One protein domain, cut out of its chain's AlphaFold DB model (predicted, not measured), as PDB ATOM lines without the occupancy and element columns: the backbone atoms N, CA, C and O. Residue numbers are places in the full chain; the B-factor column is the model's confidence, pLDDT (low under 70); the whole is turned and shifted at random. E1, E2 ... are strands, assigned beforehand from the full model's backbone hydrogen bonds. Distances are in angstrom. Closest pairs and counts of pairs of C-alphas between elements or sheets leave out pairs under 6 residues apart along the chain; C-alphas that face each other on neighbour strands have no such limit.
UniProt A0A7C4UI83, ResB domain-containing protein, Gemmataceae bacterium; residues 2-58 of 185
ATOM      1  N   VAL A   2      26.870  55.765  68.588       43.88
ATOM      2  CA  VAL A   2      25.736  56.104  69.463       43.88
ATOM      3  C   VAL A   2      26.303  56.346  70.853       43.88
ATOM      4  O   VAL A   2      26.959  55.474  71.423       43.88
ATOM      5  N   SER A   3      26.102  57.551  71.377       50.34
ATOM      6  CA  SER A   3      26.461  57.874  72.753       50.34
ATOM      7  C   SER A   3      25.610  57.022  73.693       50.34
ATOM      8  O   SER A   3      24.395  56.968  73.536       50.34
ATOM      9  N   GLY A   4      26.207  56.387  74.705       50.06
ATOM     10  CA  GLY A   4      25.470  55.575  75.690       50.06
ATOM     11  C   GLY A   4      24.450  56.352  76.544       50.06
ATOM     12  O   GLY A   4      23.846  55.775  77.447       50.06
ATOM     13  N   VAL A   5      24.284  57.656  76.291       52.91
ATOM     14  CA  VAL A   5      23.290  58.540  76.917       52.91
ATOM     15  C   VAL A   5      22.307  59.156  75.915       52.91
ATOM     16  O   VAL A   5      21.534  60.028  76.303       52.91
ATOM     17  N   ASP A   6      22.340  58.742  74.647       61.75
ATOM     18  CA  ASP A   6      21.375  59.195  73.646       61.75
ATOM     19  C   ASP A   6      19.976  58.651  73.986       61.75
ATOM     20  O   ASP A   6      19.788  57.442  74.140       61.75
ATOM     21  N   GLN A   7      19.014  59.558  74.170       56.94
ATOM     22  CA  GLN A   7      17.631  59.216  74.517       56.94
ATOM     23  C   GLN A   7      16.851  58.677  73.312       56.94
ATOM     24  O   GLN A   7      15.871  57.960  73.512       56.94
ATOM     25  N   ASP A   8      17.321  58.964  72.096       60.56
ATOM     26  CA  ASP A   8      16.721  58.517  70.837       60.56
ATOM     27  C   ASP A   8      17.436  57.281  70.263       60.56
ATOM     28  O   ASP A   8      17.140  56.839  69.148       60.56
ATOM     29  N   ALA A   9      18.375  56.696  71.019       62.88
ATOM     30  CA  ALA A   9      19.062  55.481  70.613       62.88
ATOM     31  C   ALA A   9      18.037  54.359  70.363       62.88
ATOM     32  O   ALA A   9      17.289  53.997  71.280       62.88
ATOM     33  N   PRO A  10      18.004  53.769  69.154       64.38
ATOM     34  CA  PRO A  10      17.112  52.657  68.891       64.38
ATOM     35  C   PRO A  10      17.502  51.493  69.800       64.38
ATOM     36  O   PRO A  10      18.665  51.092  69.873       64.38
ATOM     37  N   VAL A  11      16.517  50.961  70.517       72.25
ATOM     38  CA  VAL A  11      16.687  49.715  71.259       72.25
ATOM     39  C   VAL A  11      16.743  48.587  70.237       72.25
ATOM     40  O   VAL A  11      15.870  48.491  69.377       72.25
ATOM     41  N   ASP A  12      17.754  47.725  70.332       80.62
ATOM     42  CA  ASP A  12      17.775  46.496  69.543       80.62
ATOM     43  C   ASP A  12      16.525  45.668  69.870       80.62
ATOM     44  O   ASP A  12      16.336  45.241  71.012       80.62
ATOM     45  N   SER A  13      15.695  45.412  68.858       85.50
ATOM     46  CA  SER A  13      14.514  44.543  68.945       85.50
ATOM     47  C   SER A  13      14.828  43.174  68.334       85.50
ATOM     48  O   SER A  13      14.505  42.927  67.168       85.50
ATOM     49  N   PRO A  14      15.487  42.256  69.070       91.44
ATOM     50  CA  PRO A  14      15.843  40.957  68.529       91.44
ATOM     51  C   PRO A  14      14.599  40.113  68.245       91.44
ATOM     52  O   PRO A  14      13.586  40.183  68.952       91.44
ATOM     53  N   ALA A  15      14.728  39.259  67.234       94.25
ATOM     54  CA  ALA A  15      13.747  38.252  66.871       94.25
ATOM     55  C   ALA A  15      14.423  36.894  66.644       94.25
ATOM     56  O   ALA A  15      15.591  36.820  66.264       94.25
ATOM     57  N   VAL A  16      13.690  35.812  66.888       95.44
ATOM     58  CA  VAL A  16      14.177  34.436  66.765       95.44
ATOM     59  C   VAL A  16      13.075  33.523  66.240       95.44
ATOM     60  O   VAL A  16      11.927  33.595  66.680       95.44
ATOM     61  N   TYR A  17      13.440  32.632  65.319       96.38
ATOM     62  CA  TYR A  17      12.608  31.492  64.956       96.38
ATOM     63  C   TYR A  17      12.943  30.311  65.866       96.38
ATOM     64  O   TYR A  17      14.093  29.875  65.921       96.38
ATOM     65  N   VAL A  18      11.944  29.781  66.565       95.19
ATOM     66  CA  VAL A  18      12.098  28.626  67.456       95.19
ATOM     67  C   VAL A  18      11.215  27.496  66.955       95.19
ATOM     68  O   VAL A  18      10.024  27.684  66.711       95.19
ATOM     69  N   ARG A  19      11.807  26.310  66.805       95.12
ATOM     70  CA  ARG A  19      11.084  25.069  66.526       95.12
ATOM     71  C   ARG A  19      10.841  24.333  67.838       95.12
ATOM     72  O   ARG A  19      11.802  24.056  68.551       95.12
ATOM     73  N   PHE A  20       9.585  24.012  68.137       93.12
ATOM     74  CA  PHE A  20       9.236  23.198  69.305       93.12
ATOM     75  C   PHE A  20       8.982  21.747  68.912       93.12
ATOM     76  O   PHE A  20       8.583  21.457  67.782       93.12
ATOM     77  N   PHE A  21       9.188  20.864  69.881       92.44
ATOM     78  CA  PHE A  21       8.950  19.433  69.782       92.44
ATOM     79  C   PHE A  21       8.057  18.999  70.946       92.44
ATOM     80  O   PHE A  21       8.094  19.622  72.010       92.44
ATOM     81  N   ASP A  22       7.243  17.972  70.729       89.31
ATOM     82  CA  ASP A  22       6.485  17.320  71.795       89.31
ATOM     83  C   ASP A  22       7.388  16.418  72.655       89.31
ATOM     84  O   ASP A  22       8.584  16.252  72.386       89.31
ATOM     85  N   SER A  23       6.807  15.819  73.695       89.12
ATOM     86  CA  SER A  23       7.497  14.852  74.558       89.12
ATOM     87  C   SER A  23       8.073  13.632  73.821       89.12
ATOM     88  O   SER A  23       9.034  13.031  74.302       89.12
ATOM     89  N   ASN A  24       7.541  13.292  72.645       88.94
ATOM     90  CA  ASN A  24       7.972  12.169  71.811       88.94
ATOM     91  C   ASN A  24       9.000  12.576  70.736       88.94
ATOM     92  O   ASN A  24       9.449  11.729  69.962       88.94
ATOM     93  N   GLY A  25       9.385  13.855  70.673       87.19
ATOM     94  CA  GLY A  25      10.317  14.387  69.679       87.19
ATOM     95  C   GLY A  25       9.685  14.732  68.325       87.19
ATOM     96  O   GLY A  25      10.414  15.048  67.383       87.19
ATOM     97  N   SER A  26       8.357  14.718  68.203       90.50
ATOM     98  CA  SER A  26       7.655  15.155  66.991       90.50
ATOM     99  C   SER A  26       7.632  16.686  66.913       90.50
ATOM    100  O   SER A  26       7.346  17.349  67.912       90.50
ATOM    101  N   PRO A  27       7.910  17.292  65.745       92.00
ATOM    102  CA  PRO A  27       7.907  18.743  65.601       92.00
ATOM    103  C   PRO A  27       6.482  19.303  65.694       92.00
ATOM    104  O   PRO A  27       5.599  18.909  64.937       92.00
ATOM    105  N   LEU A  28       6.277  20.280  66.578       91.06
ATOM    106  CA  LEU A  28       4.994  20.967  66.757       91.06
ATOM    107  C   LEU A  28       4.814  22.141  65.780       91.06
ATOM    108  O   LEU A  28       3.692  22.570  65.527       91.06
ATOM    109  N   GLY A  29       5.915  22.678  65.244       91.31
ATOM    110  CA  GLY A  29       5.911  23.823  64.332       91.31
ATOM    111  C   GLY A  29       7.111  24.751  64.523       91.31
ATOM    112  O   GLY A  29       8.036  24.453  65.283       91.31
ATOM    113  N   VAL A  30       7.094  25.887  63.827       94.44
ATOM    114  CA  VAL A  30       8.080  26.966  63.973       94.44
ATOM    115  C   VAL A  30       7.347  28.259  64.308       94.44
ATOM    116  O   VAL A  30       6.390  28.621  63.631       94.44
ATOM    117  N   TRP A  31       7.828  28.962  65.329       94.81
ATOM    118  CA  TRP A  31       7.268  30.224  65.801       94.81
ATOM    119  C   TRP A  31       8.296  31.334  65.676       94.81
ATOM    120  O   TRP A  31       9.477  31.124  65.949       94.81
ATOM    121  N   LEU A  32       7.832  32.523  65.298       95.44
ATOM    122  CA  LEU A  32       8.606  33.752  65.388       95.44
ATOM    123  C   LEU A  32       8.338  34.397  66.745       95.44
ATOM    124  O   LEU A  32       7.200  34.761  67.036       95.44
ATOM    125  N   PHE A  33       9.379  34.593  67.542       96.00
ATOM    126  CA  PHE A  33       9.324  35.440  68.727       96.00
ATOM    127  C   PHE A  33      10.143  36.699  68.489       96.00
ATOM    128  O   PHE A  33      11.242  36.628  67.952       96.00
ATOM    129  N   ALA A  34       9.631  37.838  68.932       94.25
ATOM    130  CA  ALA A  34      10.349  39.102  68.966       94.25
ATOM    131  C   ALA A  34      10.002  39.814  70.274       94.25
ATOM    132  O   ALA A  34       8.944  39.544  70.846       94.25
ATOM    133  N   VAL A  35      10.879  40.698  70.749       91.94
ATOM    134  CA  VAL A  35      10.676  41.397  72.034       91.94
ATOM    135  C   VAL A  35       9.412  42.266  72.031       91.94
ATOM    136  O   VAL A  35       8.762  42.402  73.064       91.94
ATOM    137  N   ASP A  36       9.024  42.769  70.859       89.12
ATOM    138  CA  ASP A  36       7.837  43.611  70.676       89.12
ATOM    139  C   ASP A  36       6.541  42.811  70.452       89.12
ATOM    140  O   ASP A  36       5.450  43.381  70.379       89.12
ATOM    141  N   LEU A  37       6.629  41.478  70.340       91.69
ATOM    142  CA  LEU A  37       5.455  40.622  70.195       91.69
ATOM    143  C   LEU A  37       4.881  40.241  71.559       91.69
ATOM    144  O   LEU A  37       5.596  39.954  72.520       91.69
ATOM    145  N   LYS A  38       3.548  40.172  71.621       93.31
ATOM    146  CA  LYS A  38       2.849  39.628  72.788       93.31
ATOM    147  C   LYS A  38       3.249  38.164  73.009       93.31
ATOM    148  O   LYS A  38       3.573  37.472  72.038       93.31
ATOM    149  N   PRO A  39       3.181  37.673  74.258       94.62
ATOM    150  CA  PRO A  39       3.363  36.258  74.521       94.62
ATOM    151  C   PRO A  39       2.429  35.406  73.659       94.62
ATOM    152  O   PRO A  39       1.261  35.743  73.453       94.62
ATOM    153  N   GLN A  40       2.964  34.308  73.141       93.75
ATOM    154  CA  GLN A  40       2.233  33.379  72.293       93.75
ATOM    155  C   GLN A  40       1.930  32.109  73.074       93.75
ATOM    156  O   GLN A  40       2.767  31.606  73.829       93.75
ATOM    157  N   VAL A  41       0.717  31.594  72.888       93.31
ATOM    158  CA  VAL A  41       0.277  30.356  73.526       93.31
ATOM    159  C   VAL A  41       0.667  29.176  72.644       93.31
ATOM    160  O   VAL A  41       0.257  29.089  71.489       93.31
ATOM    161  N   LEU A  42       1.429  28.253  73.215       91.12
ATOM    162  CA  LEU A  42       1.801  26.968  72.640       91.12
ATOM    163  C   LEU A  42       1.050  25.860  73.383       91.12
ATOM    164  O   LEU A  42       0.984  25.874  74.611       91.12
ATOM    165  N   VAL A  43       0.510  24.884  72.657       90.62
ATOM    166  CA  VAL A  43      -0.056  23.669  73.259       90.62
ATOM    167  C   VAL A  43       0.874  22.504  72.956       90.62
ATOM    168  O   VAL A  43       1.105  22.199  71.791       90.62
ATOM    169  N   ALA A  44       1.398  21.864  73.997       89.31
ATOM    170  CA  ALA A  44       2.238  20.674  73.895       89.31
ATOM    171  C   ALA A  44       1.753  19.645  74.919       89.31
ATOM    172  O   ALA A  44       1.521  19.997  76.079       89.31
ATOM    173  N   ASP A  45       1.536  18.403  74.479       88.50
ATOM    174  CA  ASP A  45       1.062  17.294  75.322       88.50
ATOM    175  C   ASP A  45      -0.207  17.642  76.137       88.50
ATOM    176  O   ASP A  45      -0.334  17.332  77.319       88.50
ATOM    177  N   GLY A  46      -1.147  18.378  75.525       88.69
ATOM    178  CA  GLY A  46      -2.394  18.818  76.168       88.69
ATOM    179  C   GLY A  46      -2.243  19.966  77.178       88.69
ATOM    180  O   GLY A  46      -3.245  20.448  77.711       88.69
ATOM    181  N   LYS A  47      -1.022  20.459  77.418       92.75
ATOM    182  CA  LYS A  47      -0.742  21.581  78.319       92.75
ATOM    183  C   LYS A  47      -0.498  22.871  77.541       92.75
ATOM    184  O   LYS A  47       0.205  22.889  76.533       92.75
ATOM    185  N   LYS A  48      -1.079  23.967  78.033       94.06
ATOM    186  CA  LYS A  48      -0.873  25.316  77.492       94.06
ATOM    187  C   LYS A  48       0.356  25.954  78.133       94.06
ATOM    188  O   LYS A  48       0.466  25.993  79.358       94.06
ATOM    189  N   TYR A  49       1.237  26.483  77.300       93.00
ATOM    190  CA  TYR A  49       2.420  27.243  77.670       93.00
ATOM    191  C   TYR A  49       2.318  28.637  77.072       93.00
ATOM    192  O   TYR A  49       1.952  28.789  75.913       93.00
ATOM    193  N   GLU A  50       2.665  29.650  77.852       94.81
ATOM    194  CA  GLU A  50       2.803  31.016  77.366       94.81
ATOM    195  C   GLU A  50       4.294  31.312  77.208       94.81
ATOM    196  O   GLU A  50       5.060  31.246  78.173       94.81
ATOM    197  N   VAL A  51       4.721  31.579  75.976       94.62
ATOM    198  CA  VAL A  51       6.130  31.771  75.628       94.62
ATOM    199  C   VAL A  51       6.313  33.157  75.025       94.62
ATOM    200  O   VAL A  51       5.547  33.584  74.163       94.62
ATOM    201  N   ALA A  52       7.342  33.868  75.478       95.06
ATOM    202  CA  ALA A  52       7.697  35.184  74.969       95.06
ATOM    203  C   ALA A  52       9.214  35.361  74.955       95.06
ATOM    204  O   ALA A  52       9.903  34.942  75.891       95.06
ATOM    205  N   LEU A  53       9.723  36.042  73.928       94.25
ATOM    206  CA  LEU A  53      11.070  36.596  73.956       94.25
ATOM    207  C   LEU A  53      11.019  37.925  74.713       94.25
ATOM    208  O   LEU A  53      10.224  38.797  74.388       94.25
ATOM    209  N   ARG A  54      11.852  38.077  75.743       92.50
ATOM    210  CA  ARG A  54      11.926  39.299  76.556       92.50
ATOM    211  C   ARG A  54      13.362  39.579  76.965       92.50
ATOM    212  O   ARG A  54      14.150  38.644  77.113       92.50
ATOM    213  N   PHE A  55      13.682  40.842  77.237       89.44
ATOM    214  CA  PHE A  55      14.974  41.189  77.822       89.44
ATOM    215  C   PHE A  55      15.197  40.483  79.161       89.44
ATOM    216  O   PHE A  55      14.273  40.272  79.960       89.44
ATOM    217  N   LYS A  56      16.460  40.144  79.425       88.88
ATOM    218  CA  LYS A  56      16.879  39.621  80.722       88.88
ATOM    219  C   LYS A  56      16.589  40.665  81.800       88.88
ATOM    220  O   LYS A  56      17.111  41.775  81.760       88.88
ATOM    221  N   ARG A  57      15.796  40.287  82.804       89.12
ATOM    222  CA  ARG A  57      15.592  41.114  83.996       89.12
ATOM    223  C   ARG A  57      16.802  40.995  84.908       89.12
ATOM    224  O   ARG A  57      17.199  39.889  85.272       89.12
ATOM    225  N   THR A  58      17.359  42.135  85.289       88.44
ATOM    226  CA  THR A  58      18.421  42.210  86.290       88.44
ATOM    227  C   THR A  58      17.819  42.765  87.567       88.44
ATOM    228  O   THR A  58      17.446  43.933  87.622       88.44
TER     229      THR A  58
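AT A GLANCE: This is residues 2 to 58 of the 185 residues of the protein "ResB domain-containing protein" of Gemmataceae bacterium (UniProt A0A7C4UI83). Two strand hairpins lie one over the other, a long one of E1 and E2 and a shorter one of E3 and E4, with their turns toward the same end and few close C-alphas between them. At the end away from those turns the first printed residues lead off as a tail, of which residues 3 to 9 stick out, and this tail makes much of the length. The printed part has 57 residues with no named helix and four named strands, in the order E1, E2, E3, E4, in two antiparallel sheets of two strands each. The class is all strand, though under half of the residues, 25 of 57, are in named elements. The whole is only just extended, close to loose, with a radius of gyration of the C-alphas of 15.7 A and spans of 49 by 18 by 17 A.

HOW THE PARTS SIT: Go first to E1, residues 15 to 21, and to E2, residues 27 to 34: they form a hairpin, antiparallel at 161 degrees between their directions. Here N 16 and O 33 are 2.8 A apart and N 31 and O 18 are 2.9 A apart, both within hydrogen-bond range. Go on to E3, residues 40 to 44, and E4, residues 47 to 51, a second hairpin, antiparallel at 147 degrees. Look there for N 42 and O 49, 2.8 A apart and within hydrogen-bond range. Between the hairpins, the closest C-alphas of E2 and E3 are those of Leu 28 and Ala 44, 7.7 A apart. The closest of E1 and E3 are those of Phe 21 and Ala 44, 8.0 A apart. E1 and E4 are apart, and E2 and E4 are only just apart, their closest C-alphas 8.4 A from each other.

IN THESE COORDINATES: Find C-alpha 15 at (13.747, 38.252, 66.871), where E1 begins; it runs 19.6 A to C-alpha 21. E2, the longest strand by residues, starts at C-alpha 27, at (7.907, 18.743, 65.601), and runs 20.8 A to C-alpha 34. E3 covers 12.8 A from C-alpha 40 to C-alpha 44. E4 covers 12.6 A and ends at C-alpha 51, at (6.130, 31.771, 75.628).

THE WHOLE: The two C-alphas farthest apart are those of Ser 3 and Asn 24, at 49.3 A. The printed part has no cut, and the links E1 to E2, E2 to E3 and E3 to E4 are tight. Residues 2 to 14 hold no named element. The mean pLDDT of the printed part is 85.8; look at residues 2 to 10 for the nine under 70, where the model's confidence is low.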